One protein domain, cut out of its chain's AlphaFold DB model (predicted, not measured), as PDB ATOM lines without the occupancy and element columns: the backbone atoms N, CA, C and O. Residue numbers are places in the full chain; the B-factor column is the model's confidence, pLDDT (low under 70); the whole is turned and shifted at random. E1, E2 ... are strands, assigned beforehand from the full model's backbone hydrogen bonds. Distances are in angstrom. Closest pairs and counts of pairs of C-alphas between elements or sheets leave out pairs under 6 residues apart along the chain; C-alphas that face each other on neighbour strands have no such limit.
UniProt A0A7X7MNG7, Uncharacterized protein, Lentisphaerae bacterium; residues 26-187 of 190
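Overview. This is residues 26 to 187 of the 190 residues of an uncharacterized protein of Lentisphaerae bacterium (UniProt A0A7X7MNG7). Four small antiparallel sheets follow one another in a curved row: a long, twisted three-stranded sheet (E1 to E3) at one end, two four-stranded sheets face to face as a sandwich in the middle, and a short three-stranded sheet (E12 to E14) at the other end. The printed part has 162 residues with fourteen named strands, E1 to E14 in chain order, and no named helix. The sheets' orders are E1 E2 E3, E4 E5 E6 E7, E8 E9 E10 E11 and E12 E13 E14. The class is all strand, though under half of the residues, 78, are in named elements. The whole is compact, with a radius of gyration of the C-alphas of 16.4 A, yet elongated, spanning 56 by 36 by 32 A.

Arrangement. Each sheet is a meander, each strand the antiparallel neighbour of the one before. E1, residues 31 to 36, and E2, residues 41 to 50, form a hairpin, with N 34 and O 43 2.9 A apart. E3, residues 53 to 62, continues it, with N 48 and O 55 at 2.9 A; this sheet is strongly twisted. E3 is apart from E4, residues 75 to 77. E4 pairs with E5, residues 80 to 84, N 77 to O 80 2.9 A; E5 with E6, residues 96 to 99, N 97 to O 83 2.8 A; and E6 with E7, residues 105 to 108, N 106 to O 98 2.9 A. E8, residues 120 to 122, pairs with E9, residues 127 to 131, N 121 to O 129 2.9 A; E9 with E10, residues 137 to 143, N 128 to O 140 2.8 A; and E10 with E11, residues 146 to 153, N 141 to O 148 2.8 A. These two sheets form a sandwich, two sheets face to face, their facing parts 10.4 A centre to centre. The closest C-alphas of E7 and E11, Trp 107 and Gly 146, are 6.1 A apart. E12, residues 168 to 170, pairs with E13, residues 173 to 177, N 168 to O 175 2.9 A, and E13 with E14, residues 182 to 186, N 183 to O 176 2.8 A. The closest C-alphas of E8 and E12, Val 121 and Ile 168, are 7.5 A apart.

Along the chain. E1 begins at C-alpha 31 (-22.077, 3.070, 11.546). E2 is 30.0 A long, E3 28.0 A, E10 19.3 A, and E11, which bends by 54 degrees at residue 150, 21.2 A. E14 ends at C-alpha 186 (-53.463, -4.257, -4.111).

Size, cuts and confidence. The C-alphas of Gly 51 and Gly 157, 57.9 A apart, are the two farthest apart. The printed part has no cut. The long links are E3 to E4, E5 to E6, E7 to E8 and E11 to E12. Mean pLDDT of the printed part is 96.3, and no printed residue is under 70.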
ATOM      1  N   PRO A  26     -26.972   1.948   6.254       97.94
ATOM      2  CA  PRO A  26     -26.603   2.975   7.220       97.94
ATOM      3  C   PRO A  26     -27.282   2.735   8.577       97.94
ATOM      4  O   PRO A  26     -28.457   2.381   8.653       97.94
ATOM      5  N   LEU A  27     -26.530   2.950   9.654       97.94
ATOM      6  CA  LEU A  27     -26.985   2.920  11.043       97.94
ATOM      7  C   LEU A  27     -26.603   4.241  11.741       97.94
ATOM      8  O   LEU A  27     -25.932   5.108  11.178       97.94
ATOM      9  N   SER A  28     -27.032   4.407  12.994       96.50
ATOM     10  CA  SER A  28     -26.684   5.583  13.798       96.50
ATOM     11  C   SER A  28     -25.177   5.702  14.065       96.50
ATOM     12  O   SER A  28     -24.443   4.710  14.041       96.50
ATOM     13  N   GLU A  29     -24.735   6.924  14.385       95.69
ATOM     14  CA  GLU A  29     -23.363   7.229  14.833       95.69
ATOM     15  C   GLU A  29     -22.284   6.906  13.790       95.69
ATOM     16  O   GLU A  29     -21.192   6.434  14.110       95.69
ATOM     17  N   GLY A  30     -22.606   7.135  12.513       96.81
ATOM     18  CA  GLY A  30     -21.689   6.883  11.401       96.81
ATOM     19  C   GLY A  30     -21.405   5.401  11.170       96.81
ATOM     20  O   GLY A  30     -20.458   5.065  10.456       96.81
ATOM     21  N   ARG A  31     -22.192   4.505  11.778       98.50
ATOM     22  CA  ARG A  31     -22.077   3.070  11.546       98.50
ATOM     23  C   ARG A  31     -22.758   2.672  10.250       98.50
ATOM     24  O   ARG A  31     -23.758   3.265   9.855       98.50
ATOM     25  N   PHE A  32     -22.248   1.631   9.619       98.50
ATOM     26  CA  PHE A  32     -22.942   0.968   8.526       98.50
ATOM     27  C   PHE A  32     -22.558  -0.505   8.470       98.50
ATOM     28  O   PHE A  32     -21.435  -0.883   8.810       98.50
ATOM     29  N   PHE A  33     -23.496  -1.332   8.028       98.69
ATOM     30  CA  PHE A  33     -23.275  -2.754   7.816       98.69
ATOM     31  C   PHE A  33     -23.155  -3.056   6.324       98.69
ATOM     32  O   PHE A  33     -23.936  -2.556   5.519       98.69
ATOM     33  N   MET A  34     -22.195  -3.894   5.957       97.88
ATOM     34  CA  MET A  34     -22.053  -4.445   4.612       97.88
ATOM     35  C   MET A  34     -22.082  -5.961   4.677       97.88
ATOM     36  O   MET A  34     -21.645  -6.559   5.659       97.88
ATOM     37  N   THR A  35     -22.555  -6.593   3.609       97.88
ATOM     38  CA  THR A  35     -22.560  -8.048   3.493       97.88
ATOM     39  C   THR A  35     -22.348  -8.486   2.055       97.88
ATOM     40  O   THR A  35     -22.533  -7.706   1.123       97.88
ATOM     41  N   ALA A  36     -21.922  -9.732   1.901       96.75
ATOM     42  CA  ALA A  36     -21.783 -10.405   0.630       96.75
ATOM     43  C   ALA A  36     -22.054 -11.906   0.792       96.75
ATOM     44  O   ALA A  36     -21.894 -12.482   1.875       96.75
ATOM     45  N   GLY A  37     -22.426 -12.536  -0.319       92.75
ATOM     46  CA  GLY A  37     -22.629 -13.974  -0.419       92.75
ATOM     47  C   GLY A  37     -21.337 -14.768  -0.574       92.75
ATOM     48  O   GLY A  37     -20.245 -14.299  -0.233       92.75
ATOM     49  N   TYR A  38     -21.472 -15.976  -1.126       93.06
ATOM     50  CA  TYR A  38     -20.357 -16.856  -1.507       93.06
ATOM     51  C   TYR A  38     -19.343 -17.069  -0.376       93.06
ATOM     52  O   TYR A  38     -18.129 -17.006  -0.559       93.06
ATOM     53  N   GLY A  39     -19.858 -17.268   0.833       94.06
ATOM     54  CA  GLY A  39     -19.070 -17.543   2.021       94.06
ATOM     55  C   GLY A  39     -18.483 -16.335   2.744       94.06
ATOM     56  O   GLY A  39     -17.826 -16.534   3.765       94.06
ATOM     57  N   SER A  40     -18.736 -15.112   2.273       96.56
ATOM     58  CA  SER A  40     -18.066 -13.902   2.772       96.56
ATOM     59  C   SER A  40     -18.562 -13.429   4.138       96.56
ATOM     60  O   SER A  40     -17.762 -12.975   4.954       96.56
ATOM     61  N   GLY A  41     -19.872 -13.509   4.393       97.19
ATOM     62  CA  GLY A  41     -20.459 -12.978   5.621       97.19
ATOM     63  C   GLY A  41     -20.742 -11.478   5.539       97.19
ATOM     64  O   GLY A  41     -21.282 -10.974   4.550       97.19
ATOM     65  N   GLY A  42     -20.373 -10.740   6.579       98.00
ATOM     66  CA  GLY A  42     -20.593  -9.297   6.643       98.00
ATOM     67  C   GLY A  42     -19.676  -8.582   7.619       98.00
ATOM     68  O   GLY A  42     -18.933  -9.213   8.373       98.00
ATOM     69  N   ALA A  43     -19.725  -7.257   7.607       98.50
ATOM     70  CA  ALA A  43     -18.890  -6.397   8.428       98.50
ATOM     71  C   ALA A  43     -19.644  -5.134   8.848       98.50
ATOM     72  O   ALA A  43     -20.296  -4.480   8.035       98.50
ATOM     73  N   MET A  44     -19.518  -4.783  10.126       98.75
ATOM     74  CA  MET A  44     -19.967  -3.505  10.661       98.75
ATOM     75  C   MET A  44     -18.780  -2.556  10.732       98.75
ATOM     76  O   MET A  44     -17.770  -2.864  11.367       98.75
ATOM     77  N   PHE A  45     -18.928  -1.385  10.133       98.69
ATOM     78  CA  PHE A  45     -17.947  -0.314  10.181       98.69
ATOM     79  C   PHE A  45     -18.496   0.890  10.931       98.69
ATOM     80  O   PHE A  45     -19.707   1.044  11.084       98.69
ATOM     81  N   ARG A  46     -17.595   1.775  11.353       98.44
ATOM     82  CA  ARG A  46     -17.895   3.133  11.799       98.44
ATOM     83  C   ARG A  46     -17.008   4.115  11.057       98.44
ATOM     84  O   ARG A  46     -15.791   3.959  11.040       98.44
ATOM     85  N   VAL A  47     -17.617   5.145  10.488       97.94
ATOM     86  CA  VAL A  47     -16.911   6.302   9.944       97.94
ATOM     87  C   VAL A  47     -17.109   7.480  10.882       97.94
ATOM     88  O   VAL A  47     -18.225   7.804  11.277       97.94
ATOM     89  N   SER A  48     -16.008   8.125  11.244       97.12
ATOM     90  CA  SER A  48     -15.992   9.310  12.098       97.12
ATOM     91  C   SER A  48     -15.121  10.398  11.481       97.12
ATOM     92  O   SER A  48     -14.261  10.127  10.638       97.12
ATOM     93  N   ARG A  49     -15.341  11.643  11.903       95.25
ATOM     94  CA  ARG A  49     -14.550  12.802  11.488       95.25
ATOM     95  C   ARG A  49     -14.020  13.521  12.725       95.25
ATOM     96  O   ARG A  49     -14.782  13.783  13.651       95.25
ATOM     97  N   ALA A  50     -12.731  13.841  12.733       91.12
ATOM     98  CA  ALA A  50     -12.098  14.674  13.753       91.12
ATOM     99  C   ALA A  50     -11.345  15.818  13.066       91.12
ATOM    100  O   ALA A  50     -10.327  15.591  12.409       91.12
ATOM    101  N   GLY A  51     -11.871  17.041  13.181       90.81
ATOM    102  CA  GLY A  51     -11.427  18.163  12.353       90.81
ATOM    103  C   GLY A  51     -11.647  17.857  10.868       90.81
ATOM    104  O   GLY A  51     -12.751  17.503  10.462       90.81
ATOM    105  N   GLU A  52     -10.588  17.924  10.065       89.50
ATOM    106  CA  GLU A  52     -10.624  17.593   8.630       89.50
ATOM    107  C   GLU A  52     -10.356  16.109   8.322       89.50
ATOM    108  O   GLU A  52     -10.542  15.665   7.189       89.50
ATOM    109  N   ALA A  53      -9.933  15.318   9.313       92.56
ATOM    110  CA  ALA A  53      -9.561  13.925   9.102       92.56
ATOM    111  C   ALA A  53     -10.768  12.991   9.237       92.56
ATOM    112  O   ALA A  53     -11.456  12.987  10.260       92.56
ATOM    113  N   TRP A  54     -10.976  12.146   8.228       96.00
ATOM    114  CA  TRP A  54     -11.912  11.026   8.280       96.00
ATOM    115  C   TRP A  54     -11.204   9.767   8.770       96.00
ATOM    116  O   TRP A  54     -10.056   9.503   8.413       96.00
ATOM    117  N   ARG A  55     -11.895   8.974   9.585       95.56
ATOM    118  CA  ARG A  55     -11.422   7.680  10.080       95.56
ATOM    119  C   ARG A  55     -12.495   6.636   9.843       95.56
ATOM    120  O   ARG A  55     -13.665   6.898  10.107       95.56
ATOM    121  N   VAL A  56     -12.079   5.463   9.386       97.31
ATOM    122  CA  VAL A  56     -12.934   4.289   9.219       97.31
ATOM    123  C   VAL A  56     -12.408   3.167  10.103       97.31
ATOM    124  O   VAL A  56     -11.213   2.884  10.125       97.31
ATOM    125  N   GLU A  57     -13.305   2.554  10.857       97.81
ATOM    126  CA  GLU A  57     -13.009   1.515  11.834       97.81
ATOM    127  C   GLU A  57     -13.889   0.301  11.548       97.81
ATOM    128  O   GLU A  57     -15.100   0.441  11.380       97.81
ATOM    129  N   LEU A  58     -13.291  -0.889  11.500       98.50
ATOM    130  CA  LEU A  58     -14.034  -2.144  11.524       98.50
ATOM    131  C   LEU A  58     -14.427  -2.440  12.975       98.50
ATOM    132  O   LEU A  58     -13.551  -2.623  13.813       98.50
ATOM    133  N   LEU A  59     -15.726  -2.531  13.257       98.62
ATOM    134  CA  LEU A  59     -16.231  -2.856  14.591       98.62
ATOM    135  C   LEU A  59     -16.306  -4.368  14.816       98.62
ATOM    136  O   LEU A  59     -15.855  -4.866  15.842       98.62
ATOM    137  N   PHE A  60     -16.882  -5.105  13.862       98.62
ATOM    138  CA  PHE A  60     -16.942  -6.567  13.901       98.62
ATOM    139  C   PHE A  60     -17.199  -7.154  12.512       98.62
ATOM    140  O   PHE A  60     -17.634  -6.457  11.591       98.62
ATOM    141  N   LYS A  61     -16.968  -8.464  12.386       98.56
ATOM    142  CA  LYS A  61     -17.373  -9.273  11.235       98.56
ATOM    143  C   LYS A  61     -18.386 -10.328  11.656       98.56
ATOM    144  O   LYS A  61     -18.438 -10.722  12.816       98.56
ATOM    145  N   THR A  62     -19.154 -10.784  10.684       98.38
ATOM    146  CA  THR A  62     -20.069 -11.925  10.774       98.38
ATOM    147  C   THR A  62     -19.672 -12.922   9.699       98.38
ATOM    148  O   THR A  62     -19.198 -12.508   8.640       98.38
ATOM    149  N   ASP A  63     -19.841 -14.216   9.957       97.19
ATOM    150  CA  ASP A  63     -19.656 -15.240   8.928       97.19
ATOM    151  C   ASP A  63     -20.957 -15.514   8.146       97.19
ATOM    152  O   ASP A  63     -22.028 -14.976   8.451       97.19
ATOM    153  N   ARG A  64     -20.868 -16.381   7.127       96.44
ATOM    154  CA  ARG A  64     -22.000 -16.747   6.256       96.44
ATOM    155  C   ARG A  64     -23.190 -17.386   6.978       96.44
ATOM    156  O   ARG A  64     -24.310 -17.305   6.486       96.44
ATOM    157  N   LYS A  65     -22.955 -18.040   8.119       97.31
ATOM    158  CA  LYS A  65     -23.988 -18.683   8.945       97.31
ATOM    159  C   LYS A  65     -24.587 -17.685   9.936       97.31
ATOM    160  O   LYS A  65     -25.762 -17.783  10.281       97.31
ATOM    161  N   GLN A  66     -23.786 -16.719  10.386       97.19
ATOM    162  CA  GLN A  66     -24.177 -15.745  11.391       97.19
ATOM    163  C   GLN A  66     -25.010 -14.602  10.834       97.19
ATOM    164  O   GLN A  66     -25.978 -14.257  11.486       97.19
ATOM    165  N   PHE A  67     -24.649 -13.969   9.712       98.25
ATOM    166  CA  PHE A  67     -25.466 -12.937   9.052       98.25
ATOM    167  C   PHE A  67     -24.864 -12.593   7.688       98.25
ATOM    168  O   PHE A  67     -23.835 -11.928   7.601       98.25
ATOM    169  N   ALA A  68     -25.511 -13.033   6.613       97.50
ATOM    170  CA  ALA A  68     -25.041 -12.770   5.264       97.50
ATOM    171  C   ALA A  68     -26.196 -12.605   4.279       97.50
ATOM    172  O   ALA A  68     -27.295 -13.094   4.538       97.50
ATOM    173  N   SER A  69     -25.924 -11.959   3.148       96.19
ATOM    174  CA  SER A  69     -26.833 -11.890   2.005       96.19
ATOM    175  C   SER A  69     -26.056 -11.968   0.698       96.19
ATOM    176  O   SER A  69     -25.044 -11.290   0.533       96.19
ATOM    177  N   GLU A  70     -26.547 -12.777  -0.240       91.69
ATOM    178  CA  GLU A  70     -25.983 -12.870  -1.591       91.69
ATOM    179  C   GLU A  70     -26.339 -11.652  -2.454       91.69
ATOM    180  O   GLU A  70     -25.464 -11.125  -3.137       91.69
ATOM    181  N   GLN A  71     -27.596 -11.194  -2.422       90.12
ATOM    182  CA  GLN A  71     -28.094 -10.176  -3.361       90.12
ATOM    183  C   GLN A  71     -28.888  -9.051  -2.688       90.12
ATOM    184  O   GLN A  71     -28.708  -7.883  -3.030       90.12
ATOM    185  N   GLN A  72     -29.750  -9.372  -1.720       94.62
ATOM    186  CA  GLN A  72     -30.631  -8.377  -1.107       94.62
ATOM    187  C   GLN A  72     -29.879  -7.520  -0.087       94.62
ATOM    188  O   GLN A  72     -29.107  -8.027   0.726       94.62
ATOM    189  N   THR A  73     -30.135  -6.213  -0.096       97.06
ATOM    190  CA  THR A  73     -29.641  -5.317   0.958       97.06
ATOM    191  C   THR A  73     -30.384  -5.628   2.265       97.06
ATOM    192  O   THR A  73     -31.617  -5.631   2.260       97.06
ATOM    193  N   PRO A  74     -29.691  -5.913   3.387       97.88
ATOM    194  CA  PRO A  74     -30.360  -6.100   4.670       97.88
ATOM    195  C   PRO A  74     -31.188  -4.874   5.053       97.88
ATOM    196  O   PRO A  74     -30.815  -3.739   4.764       97.88
ATOM    197  N   VAL A  75     -32.307  -5.094   5.732       97.69
ATOM    198  CA  VAL A  75     -33.157  -3.994   6.195       97.69
ATOM    199  C   VAL A  75     -32.826  -3.696   7.649       97.69
ATOM    200  O   VAL A  75     -32.821  -4.602   8.481       97.69
ATOM    201  N   PHE A  76     -32.554  -2.427   7.957       98.19
ATOM    202  CA  PHE A  76     -32.489  -1.938   9.329       98.19
ATOM    203  C   PHE A  76     -33.856  -1.384   9.731       98.19
ATOM    204  O   PHE A  76     -34.329  -0.410   9.149       98.19
ATOM    205  N   HIS A  77     -34.502  -2.017  10.702       97.56
ATOM    206  CA  HIS A  77     -35.839  -1.659  11.162       97.56
ATOM    207  C   HIS A  77     -35.945  -1.870  12.672       97.56
ATOM    208  O   HIS A  77     -35.429  -2.857  13.190       97.56
ATOM    209  N   ASP A  78     -36.569  -0.923  13.377       96.44
ATOM    210  CA  ASP A  78     -36.748  -0.943  14.837       96.44
ATOM    211  C   ASP A  78     -35.489  -1.414  15.600       96.44
ATOM    212  O   ASP A  78     -35.498  -2.367  16.378       96.44
ATOM    213  N   GLY A  79     -34.339  -0.810  15.287       96.88
ATOM    214  CA  GLY A  79     -33.074  -1.108  15.962       96.88
ATOM    215  C   GLY A  79     -32.445  -2.469  15.637       96.88
ATOM    216  O   GLY A  79     -31.517  -2.864  16.341       96.88
ATOM    217  N   ARG A  80     -32.904  -3.190  14.605       98.06
ATOM    218  CA  ARG A  80     -32.453  -4.549  14.249       98.06
ATOM    219  C   ARG A  80     -32.182  -4.682  12.753       98.06
ATOM    220  O   ARG A  80     -32.759  -3.963  11.943       98.06
ATOM    221  N   LEU A  81     -31.280  -5.591  12.397       98.62
ATOM    222  CA  LEU A  81     -30.949  -5.937  11.016       98.62
ATOM    223  C   LEU A  81     -31.630  -7.243  10.626       98.62
ATOM    224  O   LEU A  81     -31.572  -8.220  11.375       98.62
ATOM    225  N   TYR A  82     -32.205  -7.264   9.428       98.62
ATOM    226  CA  TYR A  82     -32.912  -8.412   8.884       98.62
ATOM    227  C   TYR A  82     -32.398  -8.788   7.500       98.62
ATOM    228  O   TYR A  82     -32.169  -7.912   6.664       98.62
ATOM    229  N   THR A  83     -32.240 -10.087   7.251       98.12
ATOM    230  CA  THR A  83     -31.865 -10.612   5.933       98.12
ATOM    231  C   THR A  83     -32.416 -12.013   5.714       98.12
ATOM    232  O   THR A  83     -32.825 -12.674   6.665       98.12
ATOM    233  N   VAL A  84     -32.395 -12.484   4.471       97.88
ATOM    234  CA  VAL A  84     -32.444 -13.915   4.150       97.88
ATOM    235  C   VAL A  84     -31.007 -14.417   4.035       97.88
ATOM    236  O   VAL A  84     -30.181 -13.763   3.397       97.88
ATOM    237  N   LEU A  85     -30.687 -15.538   4.688       97.75
ATOM    238  CA  LEU A  85     -29.358 -16.136   4.574       97.75
ATOM    239  C   LEU A  85     -29.108 -16.731   3.182       97.75
ATOM    240  O   LEU A  85     -30.030 -17.271   2.575       97.75
ATOM    241  N   PRO A  86     -27.850 -16.727   2.713       96.38
ATOM    242  CA  PRO A  86     -27.482 -17.299   1.429       96.38
ATOM    243  C   PRO A  86     -27.678 -18.818   1.388       96.38
ATOM    244  O   PRO A  86     -27.882 -19.487   2.411       96.38
ATOM    245  N   SER A  87     -27.572 -19.372   0.183       95.12
ATOM    246  CA  SER A  87     -27.689 -20.815  -0.069       95.12
ATOM    247  C   SER A  87     -26.641 -21.643   0.694       95.12
ATOM    248  O   SER A  87     -26.899 -22.776   1.107       95.12
ATOM    249  N   ASP A  88     -25.483 -21.040   0.965       95.25
ATOM    250  CA  ASP A  88     -24.365 -21.601   1.723       95.25
ATOM    251  C   ASP A  88     -24.357 -21.215   3.221       95.25
ATOM    252  O   ASP A  88     -23.389 -21.504   3.939       95.25
ATOM    253  N   GLY A  89     -25.460 -20.643   3.724       96.31
ATOM    254  CA  GLY A  89     -25.667 -20.182   5.106       96.31
ATOM    255  C   GLY A  89     -25.730 -21.276   6.186       96.31
ATOM    256  O   GLY A  89     -26.125 -21.018   7.319       96.31
ATOM    257  N   GLY A  90     -25.333 -22.511   5.871       96.06
ATOM    258  CA  GLY A  90     -25.295 -23.626   6.818       96.06
ATOM    259  C   GLY A  90     -26.679 -24.190   7.150       96.06
ATOM    260  O   GLY A  90     -27.487 -24.420   6.252       96.06
ATOM    261  N   GLY A  91     -26.923 -24.470   8.436       97.00
ATOM    262  CA  GLY A  91     -28.179 -25.066   8.917       97.00
ATOM    263  C   GLY A  91     -29.399 -24.161   8.732       97.00
ATOM    264  O   GLY A  91     -30.488 -24.660   8.462       97.00
ATOM    265  N   ASP A  92     -29.185 -22.843   8.766       97.50
ATOM    266  CA  ASP A  92     -30.232 -21.830   8.596       97.50
ATOM    267  C   ASP A  92     -30.230 -21.188   7.202       97.50
ATOM    268  O   ASP A  92     -30.750 -20.089   7.009       97.50
ATOM    269  N   ARG A  93     -29.640 -21.865   6.205       97.38
ATOM    270  CA  ARG A  93     -29.624 -21.388   4.815       97.38
ATOM    271  C   ARG A  93     -31.028 -21.008   4.345       97.38
ATOM    272  O   ARG A  93     -31.994 -21.715   4.638       97.38
ATOM    273  N   GLN A  94     -31.123 -19.910   3.598       97.69
ATOM    274  CA  GLN A  94     -32.373 -19.398   3.025       97.69
ATOM    275  C   GLN A  94     -33.467 -19.054   4.049       97.69
ATOM    276  O   GLN A  94     -34.580 -18.715   3.653       97.69
ATOM    277  N   GLN A  95     -33.194 -19.117   5.353       98.44
ATOM    278  CA  GLN A  95     -34.119 -18.638   6.373       98.44
ATOM    279  C   GLN A  95     -34.010 -17.120   6.510       98.44
ATOM    280  O   GLN A  95     -32.951 -16.527   6.284       98.44
ATOM    281  N   PHE A  96     -35.111 -16.496   6.916       98.56
ATOM    282  CA  PHE A  96     -35.127 -15.100   7.315       98.56
ATOM    283  C   PHE A  96     -34.619 -14.971   8.745       98.56
ATOM    284  O   PHE A  96     -35.002 -15.743   9.623       98.56
ATOM    285  N   VAL A  97     -33.740 -14.013   8.990       98.50
ATOM    286  CA  VAL A  97     -32.959 -13.951  10.221       98.50
ATOM    287  C   VAL A  97     -32.845 -12.528  10.744       98.50
ATOM    288  O   VAL A  97     -32.873 -11.568   9.976       98.50
ATOM    289  N   CYS A  98     -32.678 -12.407  12.059       98.69
ATOM    290  CA  CYS A  98     -32.586 -11.130  12.760       98.69
ATOM    291  C   CYS A  98     -31.299 -11.037  13.582       98.69
ATOM    292  O   CYS A  98     -30.868 -12.013  14.204       98.69
ATOM    293  N   MET A  99     -30.685  -9.857  13.592       98.50
ATOM    294  CA  MET A  99     -29.469  -9.575  14.346       98.50
ATOM    295  C   MET A  99     -29.499  -8.177  14.962       98.50
ATOM    296  O   MET A  99     -30.016  -7.224  14.376       98.50
ATOM    297  N   THR A 100     -28.901  -8.034  16.141       98.31
ATOM    298  CA  THR A 100     -28.690  -6.726  16.762       98.31
ATOM    299  C   THR A 100     -27.565  -5.951  16.057       98.31
ATOM    300  O   THR A 100     -26.656  -6.542  15.468       98.31
ATOM    301  N   PRO A 101     -27.507  -4.616  16.194       97.88
ATOM    302  CA  PRO A 101     -26.378  -3.809  15.723       97.88
ATOM    303  C   PRO A 101     -25.034  -4.133  16.389       97.88
ATOM    304  O   PRO A 101     -24.023  -3.548  16.006       97.88
ATOM    305  N   LYS A 102     -25.019  -5.009  17.404       97.56
ATOM    306  CA  LYS A 102     -23.813  -5.508  18.079       97.56
ATOM    307  C   LYS A 102     -23.322  -6.847  17.507       97.56
ATOM    308  O   LYS A 102     -22.337  -7.378  18.003       97.56
ATOM    309  N   GLY A 103     -23.999  -7.391  16.493       97.75
ATOM    310  CA  GLY A 103     -23.627  -8.658  15.860       97.75
ATOM    311  C   GLY A 103     -24.289  -9.893  16.476       97.75
ATOM    312  O   GLY A 103     -24.013 -11.011  16.054       97.75
ATOM    313  N   GLU A 104     -25.171  -9.728  17.458       97.75
ATOM    314  CA  GLU A 104     -25.846 -10.853  18.109       97.75
ATOM    315  C   GLU A 104     -27.035 -11.326  17.271       97.75
ATOM    316  O   GLU A 104     -27.967 -10.558  17.020       97.75
ATOM    317  N   ARG A 105     -27.009 -12.587  16.834       97.25
ATOM    318  CA  ARG A 105     -28.137 -13.235  16.158       97.25
ATOM    319  C   ARG A 105     -29.244 -13.509  17.175       97.25
ATOM    320  O   ARG A 105     -29.002 -14.211  18.148       97.25
ATOM    321  N   LEU A 106     -30.452 -13.013  16.907       98.12
ATOM    322  CA  LEU A 106     -31.602 -13.211  17.794       98.12
ATOM    323  C   LEU A 106     -32.396 -14.468  17.438       98.12
ATOM    324  O   LEU A 106     -32.753 -15.247  18.315       98.12
ATOM    325  N   TRP A 107     -32.676 -14.672  16.150       98.44
ATOM    326  CA  TRP A 107     -33.480 -15.800  15.682       98.44
ATOM    327  C   TRP A 107     -33.319 -16.041  14.179       98.44
ATOM    328  O   TRP A 107     -32.829 -15.183  13.435       98.44
ATOM    329  N   ALA A 108     -33.794 -17.209  13.751       98.62
ATOM    330  CA  ALA A 108     -34.065 -17.570  12.366       98.62
ATOM    331  C   ALA A 108     -35.537 -17.993  12.219       98.62
ATOM    332  O   ALA A 108     -36.169 -18.403  13.194       98.62
ATOM    333  N   SER A 109     -36.102 -17.876  11.017       98.62
ATOM    334  CA  SER A 109     -37.515 -18.167  10.741       98.62
ATOM    335  C   SER A 109     -37.882 -19.646  10.898       98.62
ATOM    336  O   SER A 109     -39.065 -19.979  10.941       98.62
ATOM    337  N   GLY A 110     -36.895 -20.532  11.005       98.06
ATOM    338  CA  GLY A 110     -37.048 -21.971  11.152       98.06
ATOM    339  C   GLY A 110     -37.053 -22.709   9.808       98.06
ATOM    340  O   GLY A 110     -37.372 -22.128   8.768       98.06
ATOM    341  N   PRO A 111     -36.758 -24.023   9.810       96.62
ATOM    342  CA  PRO A 111     -36.571 -24.815   8.589       96.62
ATOM    343  C   PRO A 111     -37.839 -24.960   7.735       96.62
ATOM    344  O   PRO A 111     -37.749 -25.273   6.553       96.62
ATOM    345  N   ALA A 112     -39.022 -24.714   8.308       96.56
ATOM    346  CA  ALA A 112     -40.292 -24.683   7.578       96.56
ATOM    347  C   ALA A 112     -40.534 -23.357   6.823       96.56
ATOM    348  O   ALA A 112     -41.540 -23.214   6.130       96.56
ATOM    349  N   ASN A 113     -39.652 -22.371   6.998       98.00
ATOM    350  CA  ASN A 113     -39.795 -21.017   6.481       98.00
ATOM    351  C   ASN A 113     -38.485 -20.594   5.807       98.00
ATOM    352  O   ASN A 113     -37.673 -19.886   6.405       98.00
ATOM    353  N   THR A 114     -38.287 -21.045   4.570       97.81
ATOM    354  CA  THR A 114     -37.172 -20.636   3.709       97.81
ATOM    355  C   THR A 114     -37.681 -19.817   2.525       97.81
ATOM    356  O   THR A 114     -38.818 -19.982   2.088       97.81
ATOM    357  N   PHE A 115     -36.843 -18.909   2.027       97.44
ATOM    358  CA  PHE A 115     -37.220 -17.884   1.048       97.44
ATOM    359  C   PHE A 115     -36.279 -17.837  -0.158       97.44
ATOM    360  O   PHE A 115     -36.329 -16.903  -0.951       97.44
ATOM    361  N   GLY A 116     -35.417 -18.843  -0.317       95.19
ATOM    362  CA  GLY A 116     -34.486 -18.868  -1.435       95.19
ATOM    363  C   GLY A 116     -33.503 -17.698  -1.401       95.19
ATOM    364  O   GLY A 116     -32.931 -17.401  -0.352       95.19
ATOM    365  N   LEU A 117     -33.345 -17.029  -2.543       92.88
ATOM    366  CA  LEU A 117     -32.696 -15.712  -2.665       92.88
ATOM    367  C   LEU A 117     -33.719 -14.582  -2.870       92.88
ATOM    368  O   LEU A 117     -33.372 -13.476  -3.301       92.88
ATOM    369  N   GLY A 118     -34.991 -14.869  -2.602       88.31
ATOM    370  CA  GLY A 118     -36.089 -13.967  -2.882       88.31
ATOM    371  C   GLY A 118     -36.075 -12.689  -2.028       88.31
ATOM    372  O   GLY A 118     -35.473 -12.629  -0.948       88.31
ATOM    373  N   PRO A 119     -36.697 -11.615  -2.541       96.25
ATOM    374  CA  PRO A 119     -36.710 -10.302  -1.930       96.25
ATOM    375  C   PRO A 119     -37.600 -10.278  -0.690       96.25
ATOM    376  O   PRO A 119     -38.516 -11.083  -0.504       96.25
ATOM    377  N   TYR A 120     -37.391  -9.248   0.116       97.50
ATOM    378  CA  TYR A 120     -38.253  -8.920   1.237       97.50
ATOM    379  C   TYR A 120     -38.357  -7.406   1.401       97.50
ATOM    380  O   TYR A 120     -37.448  -6.660   1.040       97.50
ATOM    381  N   VAL A 121     -39.469  -6.957   1.973       96.81
ATOM    382  CA  VAL A 121     -39.653  -5.585   2.464       96.81
ATOM    383  C   VAL A 121     -40.256  -5.634   3.857       96.81
ATOM    384  O   VAL A 121     -41.037  -6.536   4.167       96.81
ATOM    385  N   LEU A 122     -39.883  -4.673   4.701       96.06
ATOM    386  CA  LEU A 122     -40.474  -4.500   6.024       96.06
ATOM    387  C   LEU A 122     -41.291  -3.217   6.040       96.06
ATOM    388  O   LEU A 122     -40.852  -2.178   5.546       96.06
ATOM    389  N   THR A 123     -42.469  -3.299   6.630       94.00
ATOM    390  CA  THR A 123     -43.329  -2.155   6.891       94.00
ATOM    391  C   THR A 123     -42.929  -1.463   8.202       94.00
ATOM    392  O   THR A 123     -42.274  -2.070   9.055       94.00
ATOM    393  N   PRO A 124     -43.348  -0.204   8.420       92.56
ATOM    394  CA  PRO A 124     -43.113   0.499   9.682       92.56
ATOM    395  C   PRO A 124     -43.723  -0.170  10.928       92.56
ATOM    396  O   PRO A 124     -43.250   0.079  12.031       92.56
ATOM    397  N   ASP A 125     -44.748  -1.012  10.775       92.31
ATOM    398  CA  ASP A 125     -45.465  -1.701  11.860       92.31
ATOM    399  C   ASP A 125     -44.970  -3.139  12.129       92.31
ATOM    400  O   ASP A 125     -45.633  -3.931  12.815       92.31
ATOM    401  N   GLY A 126     -43.793  -3.490  11.598       95.00
ATOM    402  CA  GLY A 126     -43.146  -4.777  11.851       95.00
ATOM    403  C   GLY A 126     -43.771  -5.944  11.087       95.00
ATOM    404  O   GLY A 126     -43.744  -7.084  11.567       95.00
ATOM    405  N   LEU A 127     -44.347  -5.687   9.908       96.38
ATOM    406  CA  LEU A 127     -44.723  -6.732   8.961       96.38
ATOM    407  C   LEU A 127     -43.610  -6.916   7.933       96.38
ATOM    408  O   LEU A 127     -43.167  -5.969   7.292       96.38
ATOM    409  N   ALA A 128     -43.173  -8.155   7.755       97.69
ATOM    410  CA  ALA A 128     -42.296  -8.556   6.674       97.69
ATOM    411  C   ALA A 128     -43.133  -9.189   5.560       97.69
ATOM    412  O   ALA A 128     -43.901 -10.125   5.796       97.69
ATOM    413  N   VAL A 129     -42.957  -8.687   4.344       97.50
ATOM    414  CA  VAL A 129     -43.434  -9.326   3.119       97.50
ATOM    415  C   VAL A 129     -42.227  -9.977   2.467       97.50
ATOM    416  O   VAL A 129     -41.245  -9.289   2.198       97.50
ATOM    417  N   LEU A 130     -42.284 -11.286   2.239       98.06
ATOM    418  CA  LEU A 130     -41.191 -12.077   1.675       98.06
ATOM    419  C   LEU A 130     -41.690 -12.873   0.478       98.06
ATOM    420  O   LEU A 130     -42.776 -13.448   0.533       98.06
ATOM    421  N   LEU A 131     -40.893 -12.936  -0.578       98.00
ATOM    422  CA  LEU A 131     -41.154 -13.771  -1.747       98.00
ATOM    423  C   LEU A 131     -40.100 -14.878  -1.785       98.00
ATOM    424  O   LEU A 131     -38.936 -14.595  -1.528       98.00
ATOM    425  N   ASP A 132     -40.494 -16.119  -2.065       97.06
ATOM    426  CA  ASP A 132     -39.540 -17.211  -2.303       97.06
ATOM    427  C   ASP A 132     -39.191 -17.366  -3.798       97.06
ATOM    428  O   ASP A 132     -39.825 -16.762  -4.666       97.06
ATOM    429  N   ASP A 133     -38.195 -18.205  -4.109       95.06
ATOM    430  CA  ASP A 133     -37.703 -18.435  -5.481       95.06
ATOM    431  C   ASP A 133     -38.798 -18.857  -6.474       95.06
ATOM    432  O   ASP A 133     -38.688 -18.588  -7.672       95.06
ATOM    433  N   VAL A 134     -39.854 -19.514  -5.984       94.94
ATOM    434  CA  VAL A 134     -40.940 -20.067  -6.804       94.94
ATOM    435  C   VAL A 134     -42.190 -19.183  -6.810       94.94
ATOM    436  O   VAL A 134     -43.203 -19.543  -7.421       94.94
ATOM    437  N   GLY A 135     -42.111 -18.003  -6.196       96.88
ATOM    438  CA  GLY A 135     -43.144 -16.981  -6.217       96.88
ATOM    439  C   GLY A 135     -44.272 -17.195  -5.205       96.88
ATOM    440  O   GLY A 135     -45.407 -16.791  -5.471       96.88
ATOM    441  N   THR A 136     -43.992 -17.828  -4.065       97.69
ATOM    442  CA  THR A 136     -44.881 -17.812  -2.897       97.69
ATOM    443  C   THR A 136     -44.631 -16.546  -2.092       97.69
ATOM    444  O   THR A 136     -43.536 -16.328  -1.575       97.69
ATOM    445  N   LEU A 137     -45.660 -15.717  -1.948       97.81
ATOM    446  CA  LEU A 137     -45.626 -14.528  -1.111       97.81
ATOM    447  C   LEU A 137     -46.021 -14.901   0.320       97.81
ATOM    448  O   LEU A 137     -47.072 -15.502   0.539       97.81
ATOM    449  N   SER A 138     -45.200 -14.536   1.297       98.12
ATOM    450  CA  SER A 138     -45.459 -14.713   2.725       98.12
ATOM    451  C   SER A 138     -45.566 -13.354   3.409       98.12
ATOM    452  O   SER A 138     -44.695 -12.505   3.246       98.12
ATOM    453  N   LEU A 139     -46.610 -13.173   4.216       97.75
ATOM    454  CA  LEU A 139     -46.732 -12.065   5.159       97.75
ATOM    455  C   LEU A 139     -46.430 -12.597   6.557       97.75
ATOM    456  O   LEU A 139     -47.033 -13.583   6.984       97.75
ATOM    457  N   ALA A 140     -45.533 -11.945   7.284       98.44
ATOM    458  CA  ALA A 140     -45.143 -12.345   8.625       98.44
ATOM    459  C   ALA A 140     -45.021 -11.141   9.558       98.44
ATOM    460  O   ALA A 140     -44.653 -10.053   9.131       98.44
ATOM    461  N   ARG A 141     -45.284 -11.344  10.847       98.25
ATOM    462  CA  ARG A 141     -44.910 -10.396  11.896       98.25
ATOM    463  C   ARG A 141     -43.487 -10.687  12.353       98.25
ATOM    464  O   ARG A 141     -43.141 -11.854  12.556       98.25
ATOM    465  N   VAL A 142     -42.695  -9.636  12.537       98.25
ATOM    466  CA  VAL A 142     -41.299  -9.720  12.980       98.25
ATOM    467  C   VAL A 142     -41.045  -8.781  14.151       98.25
ATOM    468  O   VAL A 142     -41.703  -7.755  14.290       98.25
ATOM    469  N   GLY A 143     -40.098  -9.143  15.009       96.12
ATOM    470  CA  GLY A 143     -39.732  -8.348  16.179       96.12
ATOM    471  C   GLY A 143     -38.531  -8.935  16.921       96.12
ATOM    472  O   GLY A 143     -37.866  -9.828  16.385       96.12
ATOM    473  N   PRO A 144     -38.229  -8.462  18.143       94.81
ATOM    474  CA  PRO A 144     -37.190  -9.070  18.977       94.81
ATOM    475  C   PRO A 144     -37.488 -10.538  19.291       94.81
ATOM    476  O   PRO A 144     -36.575 -11.354  19.271       94.81
ATOM    477  N   ASP A 145     -38.762 -10.861  19.508       94.38
ATOM    478  CA  ASP A 145     -39.186 -12.169  20.016       94.38
ATOM    479  C   ASP A 145     -39.291 -13.240  18.928       94.38
ATOM    480  O   ASP A 145     -39.484 -14.416  19.232       94.38
ATOM    481  N   GLY A 146     -39.187 -12.856  17.651       97.12
ATOM    482  CA  GLY A 146     -39.171 -13.827  16.569       97.12
ATOM    483  C   GLY A 146     -39.845 -13.391  15.281       97.12
ATOM    484  O   GLY A 146     -40.015 -12.210  14.964       97.12
ATOM    485  N   PHE A 147     -40.237 -14.430  14.554       98.44
ATOM    486  CA  PHE A 147     -40.868 -14.409  13.249       98.44
ATOM    487  C   PHE A 147     -42.127 -15.276  13.300       98.44
ATOM    488  O   PHE A 147     -42.070 -16.435  13.714       98.44
ATOM    489  N   ARG A 148     -43.266 -14.736  12.859       98.31
ATOM    490  CA  ARG A 148     -44.535 -15.473  12.806       98.31
ATOM    491  C   ARG A 148     -45.263 -15.206  11.501       98.31
ATOM    492  O   ARG A 148     -45.725 -14.092  11.268       98.31
ATOM    493  N   VAL A 149     -45.420 -16.243  10.683       98.44
ATOM    494  CA  VAL A 149     -46.221 -16.176   9.454       98.44
ATOM    495  C   VAL A 149     -47.676 -15.867   9.804       98.44
ATOM    496  O   VAL A 149     -48.252 -16.476  10.704       98.44
ATOM    497  N   LEU A 150     -48.256 -14.909   9.089       98.06
ATOM    498  CA  LEU A 150     -49.660 -14.514   9.179       98.06
ATOM    499  C   LEU A 150     -50.457 -15.052   7.991       98.06
ATOM    500  O   LEU A 150     -51.577 -15.518   8.168       98.06
ATOM    501  N   ALA A 151     -49.879 -14.999   6.789       97.06
ATOM    502  CA  ALA A 151     -50.524 -15.466   5.568       97.06
ATOM    503  C   ALA A 151     -49.500 -15.909   4.519       97.06
ATOM    504  O   ALA A 151     -48.340 -15.487   4.541       97.06
ATOM    505  N   ARG A 152     -49.958 -16.737   3.576       97.69
ATOM    506  CA  ARG A 152     -49.220 -17.118   2.369       97.69
ATOM    507  C   ARG A 152     -50.120 -17.095   1.147       97.69
ATOM    508  O   ARG A 152     -51.303 -17.413   1.248       97.69
ATOM    509  N   HIS A 153     -49.538 -16.784  -0.003       96.38
ATOM    510  CA  HIS A 153     -50.214 -16.818  -1.289       96.38
ATOM    511  C   HIS A 153     -49.260 -17.302  -2.386       96.38
ATOM    512  O   HIS A 153     -48.208 -16.706  -2.606       96.38
ATOM    513  N   GLU A 154     -49.623 -18.373  -3.095       97.06
ATOM    514  CA  GLU A 154     -48.846 -18.906  -4.223       97.06
ATOM    515  C   GLU A 154     -49.072 -18.068  -5.492       97.06
ATOM    516  O   GLU A 154     -49.672 -18.523  -6.465       97.06
ATOM    517  N   LEU A 155     -48.581 -16.828  -5.479       96.44
ATOM    518  CA  LEU A 155     -48.821 -15.830  -6.524       96.44
ATOM    519  C   LEU A 155     -48.455 -16.328  -7.928       96.44
ATOM    520  O   LEU A 155     -49.164 -16.059  -8.895       96.44
ATOM    521  N   MET A 156     -47.340 -17.050  -8.046       95.94
ATOM    522  CA  MET A 156     -46.841 -17.552  -9.331       95.94
ATOM    523  C   MET A 156     -47.132 -19.043  -9.538       95.94
ATOM    524  O   MET A 156     -46.499 -19.681 -10.381       95.94
ATOM    525  N   GLY A 157     -48.049 -19.626  -8.754       94.81
ATOM    526  CA  GLY A 157     -48.404 -21.047  -8.830       94.81
ATOM    527  C   GLY A 157     -47.199 -21.979  -8.690       94.81
ATOM    528  O   GLY A 157     -47.128 -22.993  -9.384       94.81
ATOM    529  N   ARG A 158     -46.218 -21.589  -7.861       93.25
ATOM    530  CA  ARG A 158     -44.931 -22.278  -7.657       93.25
ATOM    531  C   ARG A 158     -44.068 -22.418  -8.923       93.25
ATOM    532  O   ARG A 158     -43.244 -23.325  -9.013       93.25
ATOM    533  N   LYS A 159     -44.277 -21.556  -9.921       94.69
ATOM    534  CA  LYS A 159     -43.555 -21.541 -11.208       94.69
ATOM    535  C   LYS A 159     -42.805 -20.225 -11.446       94.69
ATOM    536  O   LYS A 159     -42.489 -19.911 -12.594       94.69
ATOM    537  N   GLY A 160     -42.563 -19.450 -10.386       93.31
ATOM    538  CA  GLY A 160     -41.692 -18.279 -10.447       93.31
ATOM    539  C   GLY A 160     -40.297 -18.654 -10.953       93.31
ATOM    540  O   GLY A 160     -39.833 -19.775 -10.745       93.31
ATOM    541  N   ARG A 161     -39.658 -17.730 -11.674       93.19
ATOM    542  CA  ARG A 161     -38.311 -17.913 -12.232       93.19
ATOM    543  C   ARG A 161     -37.389 -16.820 -11.737       93.19
ATOM    544  O   ARG A 161     -37.522 -15.688 -12.200       93.19
ATOM    545  N   ASP A 162     -36.462 -17.159 -10.850       91.56
ATOM    546  CA  ASP A 162     -35.527 -16.200 -10.255       91.56
ATOM    547  C   ASP A 162     -36.293 -14.984  -9.717       91.56
ATOM    548  O   ASP A 162     -36.100 -13.841 -10.146       91.56
ATOM    549  N   ALA A 163     -37.266 -15.251  -8.837       95.25
ATOM    550  CA  ALA A 163     -38.130 -14.248  -8.221       95.25
ATOM    551  C   ALA A 163     -37.372 -13.398  -7.188       95.25
ATOM    552  O   ALA A 163     -37.780 -13.285  -6.044       95.25
ATOM    553  N   TRP A 164     -36.240 -12.823  -7.599       94.62
ATOM    554  CA  TRP A 164     -35.239 -12.141  -6.771       94.62
ATOM    555  C   TRP A 164     -35.292 -10.614  -6.916       94.62
ATOM    556  O   TRP A 164     -34.534  -9.890  -6.273       94.62
ATOM    557  N   GLY A 165     -36.163 -10.097  -7.789       93.44
ATOM    558  CA  GLY A 165     -36.283  -8.659  -8.022       93.44
ATOM    559  C   GLY A 165     -36.744  -7.927  -6.756       93.44
ATOM    560  O   GLY A 165     -37.744  -8.352  -6.182       93.44
ATOM    561  N   PRO A 166     -36.087  -6.830  -6.329       93.50
ATOM    562  CA  PRO A 166     -36.513  -6.066  -5.157       93.50
ATOM    563  C   PRO A 166     -37.997  -5.693  -5.213       93.50
ATOM    564  O   PRO A 166     -38.512  -5.324  -6.272       93.50
ATOM    565  N   MET A 167     -38.678  -5.778  -4.069       95.56
ATOM    566  CA  MET A 167     -40.083  -5.388  -3.961       95.56
ATOM    567  C   MET A 167     -40.220  -3.911  -3.606       95.56
ATOM    568  O   MET A 167     -39.390  -3.345  -2.898       95.56
ATOM    569  N   ILE A 168     -41.305  -3.300  -4.071       94.81
ATOM    570  CA  ILE A 168     -41.654  -1.914  -3.756       94.81
ATOM    571  C   ILE A 168     -43.059  -1.908  -3.175       94.81
ATOM    572  O   ILE A 168     -44.003  -2.334  -3.834       94.81
ATOM    573  N   LEU A 169     -43.193  -1.404  -1.951       93.12
ATOM    574  CA  LEU A 169     -44.479  -1.160  -1.312       93.12
ATOM    575  C   LEU A 169     -44.731   0.348  -1.270       93.12
ATOM    576  O   LEU A 169     -43.989   1.083  -0.624       93.12
ATOM    577  N   VAL A 170     -45.767   0.809  -1.965       92.75
ATOM    578  CA  VAL A 170     -46.120   2.230  -2.047       92.75
ATOM    579  C   VAL A 170     -47.630   2.390  -2.173       92.75
ATOM    580  O   VAL A 170     -48.256   1.717  -2.984       92.75
ATOM    581  N   ASN A 171     -48.222   3.281  -1.370       90.31
ATOM    582  CA  ASN A 171     -49.654   3.615  -1.399       90.31
ATOM    583  C   ASN A 171     -50.574   2.379  -1.447       90.31
ATOM    584  O   ASN A 171     -51.429   2.264  -2.322       90.31
ATOM    585  N   GLY A 172     -50.331   1.407  -0.561       89.38
ATOM    586  CA  GLY A 172     -51.119   0.171  -0.494       89.38
ATOM    587  C   GLY A 172     -50.893  -0.809  -1.651       89.38
ATOM    588  O   GLY A 172     -51.546  -1.843  -1.691       89.38
ATOM    589  N   ARG A 173     -49.969  -0.533  -2.578       94.56
ATOM    590  CA  ARG A 173     -49.640  -1.411  -3.706       94.56
ATOM    591  C   ARG A 173     -48.264  -2.029  -3.539       94.56
ATOM    592  O   ARG A 173     -47.288  -1.329  -3.271       94.56
ATOM    593  N   LEU A 174     -48.190  -3.336  -3.750       96.50
ATOM    594  CA  LEU A 174     -46.944  -4.089  -3.775       96.50
ATOM    595  C   LEU A 174     -46.573  -4.433  -5.215       96.50
ATOM    596  O   LEU A 174     -47.292  -5.169  -5.892       96.50
ATOM    597  N   PHE A 175     -45.426  -3.936  -5.657       97.56
ATOM    598  CA  PHE A 175     -44.810  -4.294  -6.925       97.56
ATOM    599  C   PHE A 175     -43.704  -5.312  -6.680       97.56
ATOM    600  O   PHE A 175     -42.833  -5.105  -5.833       97.56
ATOM    601  N   LEU A 176     -43.740  -6.408  -7.429       97.31
ATOM    602  CA  LEU A 176     -42.761  -7.490  -7.350       97.31
ATOM    603  C   LEU A 176     -42.650  -8.177  -8.708       97.31
ATOM    604  O   LEU A 176     -43.590  -8.144  -9.503       97.31
ATOM    605  N   ARG A 177     -41.520  -8.824  -8.988       96.25
ATOM    606  CA  ARG A 177     -41.307  -9.506 -10.268       96.25
ATOM    607  C   ARG A 177     -40.528 -10.800 -10.129       96.25
ATOM    608  O   ARG A 177     -39.701 -10.943  -9.233       96.25
ATOM    609  N   ASP A 178     -40.743 -11.683 -11.090       95.88
ATOM    610  CA  ASP A 178     -39.762 -12.699 -11.461       95.88
ATOM    611  C   ASP A 178     -38.974 -12.238 -12.692       95.88
ATOM    612  O   ASP A 178     -39.146 -11.106 -13.153       95.88
ATOM    613  N   SER A 179     -38.102 -13.085 -13.236       94.25
ATOM    614  CA  SER A 179     -37.293 -12.759 -14.415       94.25
ATOM    615  C   SER A 179     -38.112 -12.396 -15.664       94.25
ATOM    616  O   SER A 179     -37.570 -11.728 -16.544       94.25
ATOM    617  N   ALA A 180     -39.405 -12.737 -15.732       93.88
ATOM    618  CA  ALA A 180     -40.230 -12.601 -16.931       93.88
ATOM    619  C   ALA A 180     -41.490 -11.736 -16.782       93.88
ATOM    620  O   ALA A 180     -42.043 -11.299 -17.790       93.88
ATOM    621  N   ARG A 181     -41.992 -11.529 -15.564       95.06
ATOM    622  CA  ARG A 181     -43.278 -10.881 -15.286       95.06
ATOM    623  C   ARG A 181     -43.157  -9.942 -14.095       95.06
ATOM    624  O   ARG A 181     -42.579 -10.297 -13.072       95.06
ATOM    625  N   LEU A 182     -43.764  -8.766 -14.226       96.62
ATOM    626  CA  LEU A 182     -43.992  -7.814 -13.142       96.62
ATOM    627  C   LEU A 182     -45.449  -7.925 -12.686       96.62
ATOM    628  O   LEU A 182     -46.357  -7.971 -13.515       96.62
ATOM    629  N   TYR A 183     -45.659  -7.938 -11.376       96.88
ATOM    630  CA  TYR A 183     -46.964  -8.000 -10.732       96.88
ATOM    631  C   TYR A 183     -47.178  -6.732  -9.902       96.88
ATOM    632  O   TYR A 183     -46.239  -6.203  -9.307       96.88
ATOM    633  N   CYS A 184     -48.426  -6.275  -9.842       96.69
ATOM    634  CA  CYS A 184     -48.891  -5.264  -8.902       96.69
ATOM    635  C   CYS A 184     -50.032  -5.881  -8.098       96.69
ATOM    636  O   CYS A 184     -51.053  -6.258  -8.674       96.69
ATOM    637  N   LEU A 185     -49.861  -5.977  -6.784       95.31
ATOM    638  CA  LEU A 185     -50.895  -6.432  -5.862       95.31
ATOM    639  C   LEU A 185     -51.461  -5.233  -5.116       95.31
ATOM    640  O   LEU A 185     -50.705  -4.382  -4.651       95.31
ATOM    641  N   ASP A 186     -52.781  -5.179  -5.008       93.12
ATOM    642  CA  ASP A 186     -53.463  -4.257  -4.111       93.12
ATOM    643  C   ASP A 186     -53.562  -4.906  -2.726       93.12
ATOM    644  O   ASP A 186     -54.060  -6.026  -2.598       93.12
ATOM    645  N   LEU A 187     -53.038  -4.234  -1.702       84.56
ATOM    646  CA  LEU A 187     -53.066  -4.689  -0.313       84.56
ATOM    647  C   LEU A 187     -54.212  -4.055   0.492       84.56
ATOM    648  O   LEU A 187     -54.302  -4.294   1.694       84.56
TER     649      LEU A 187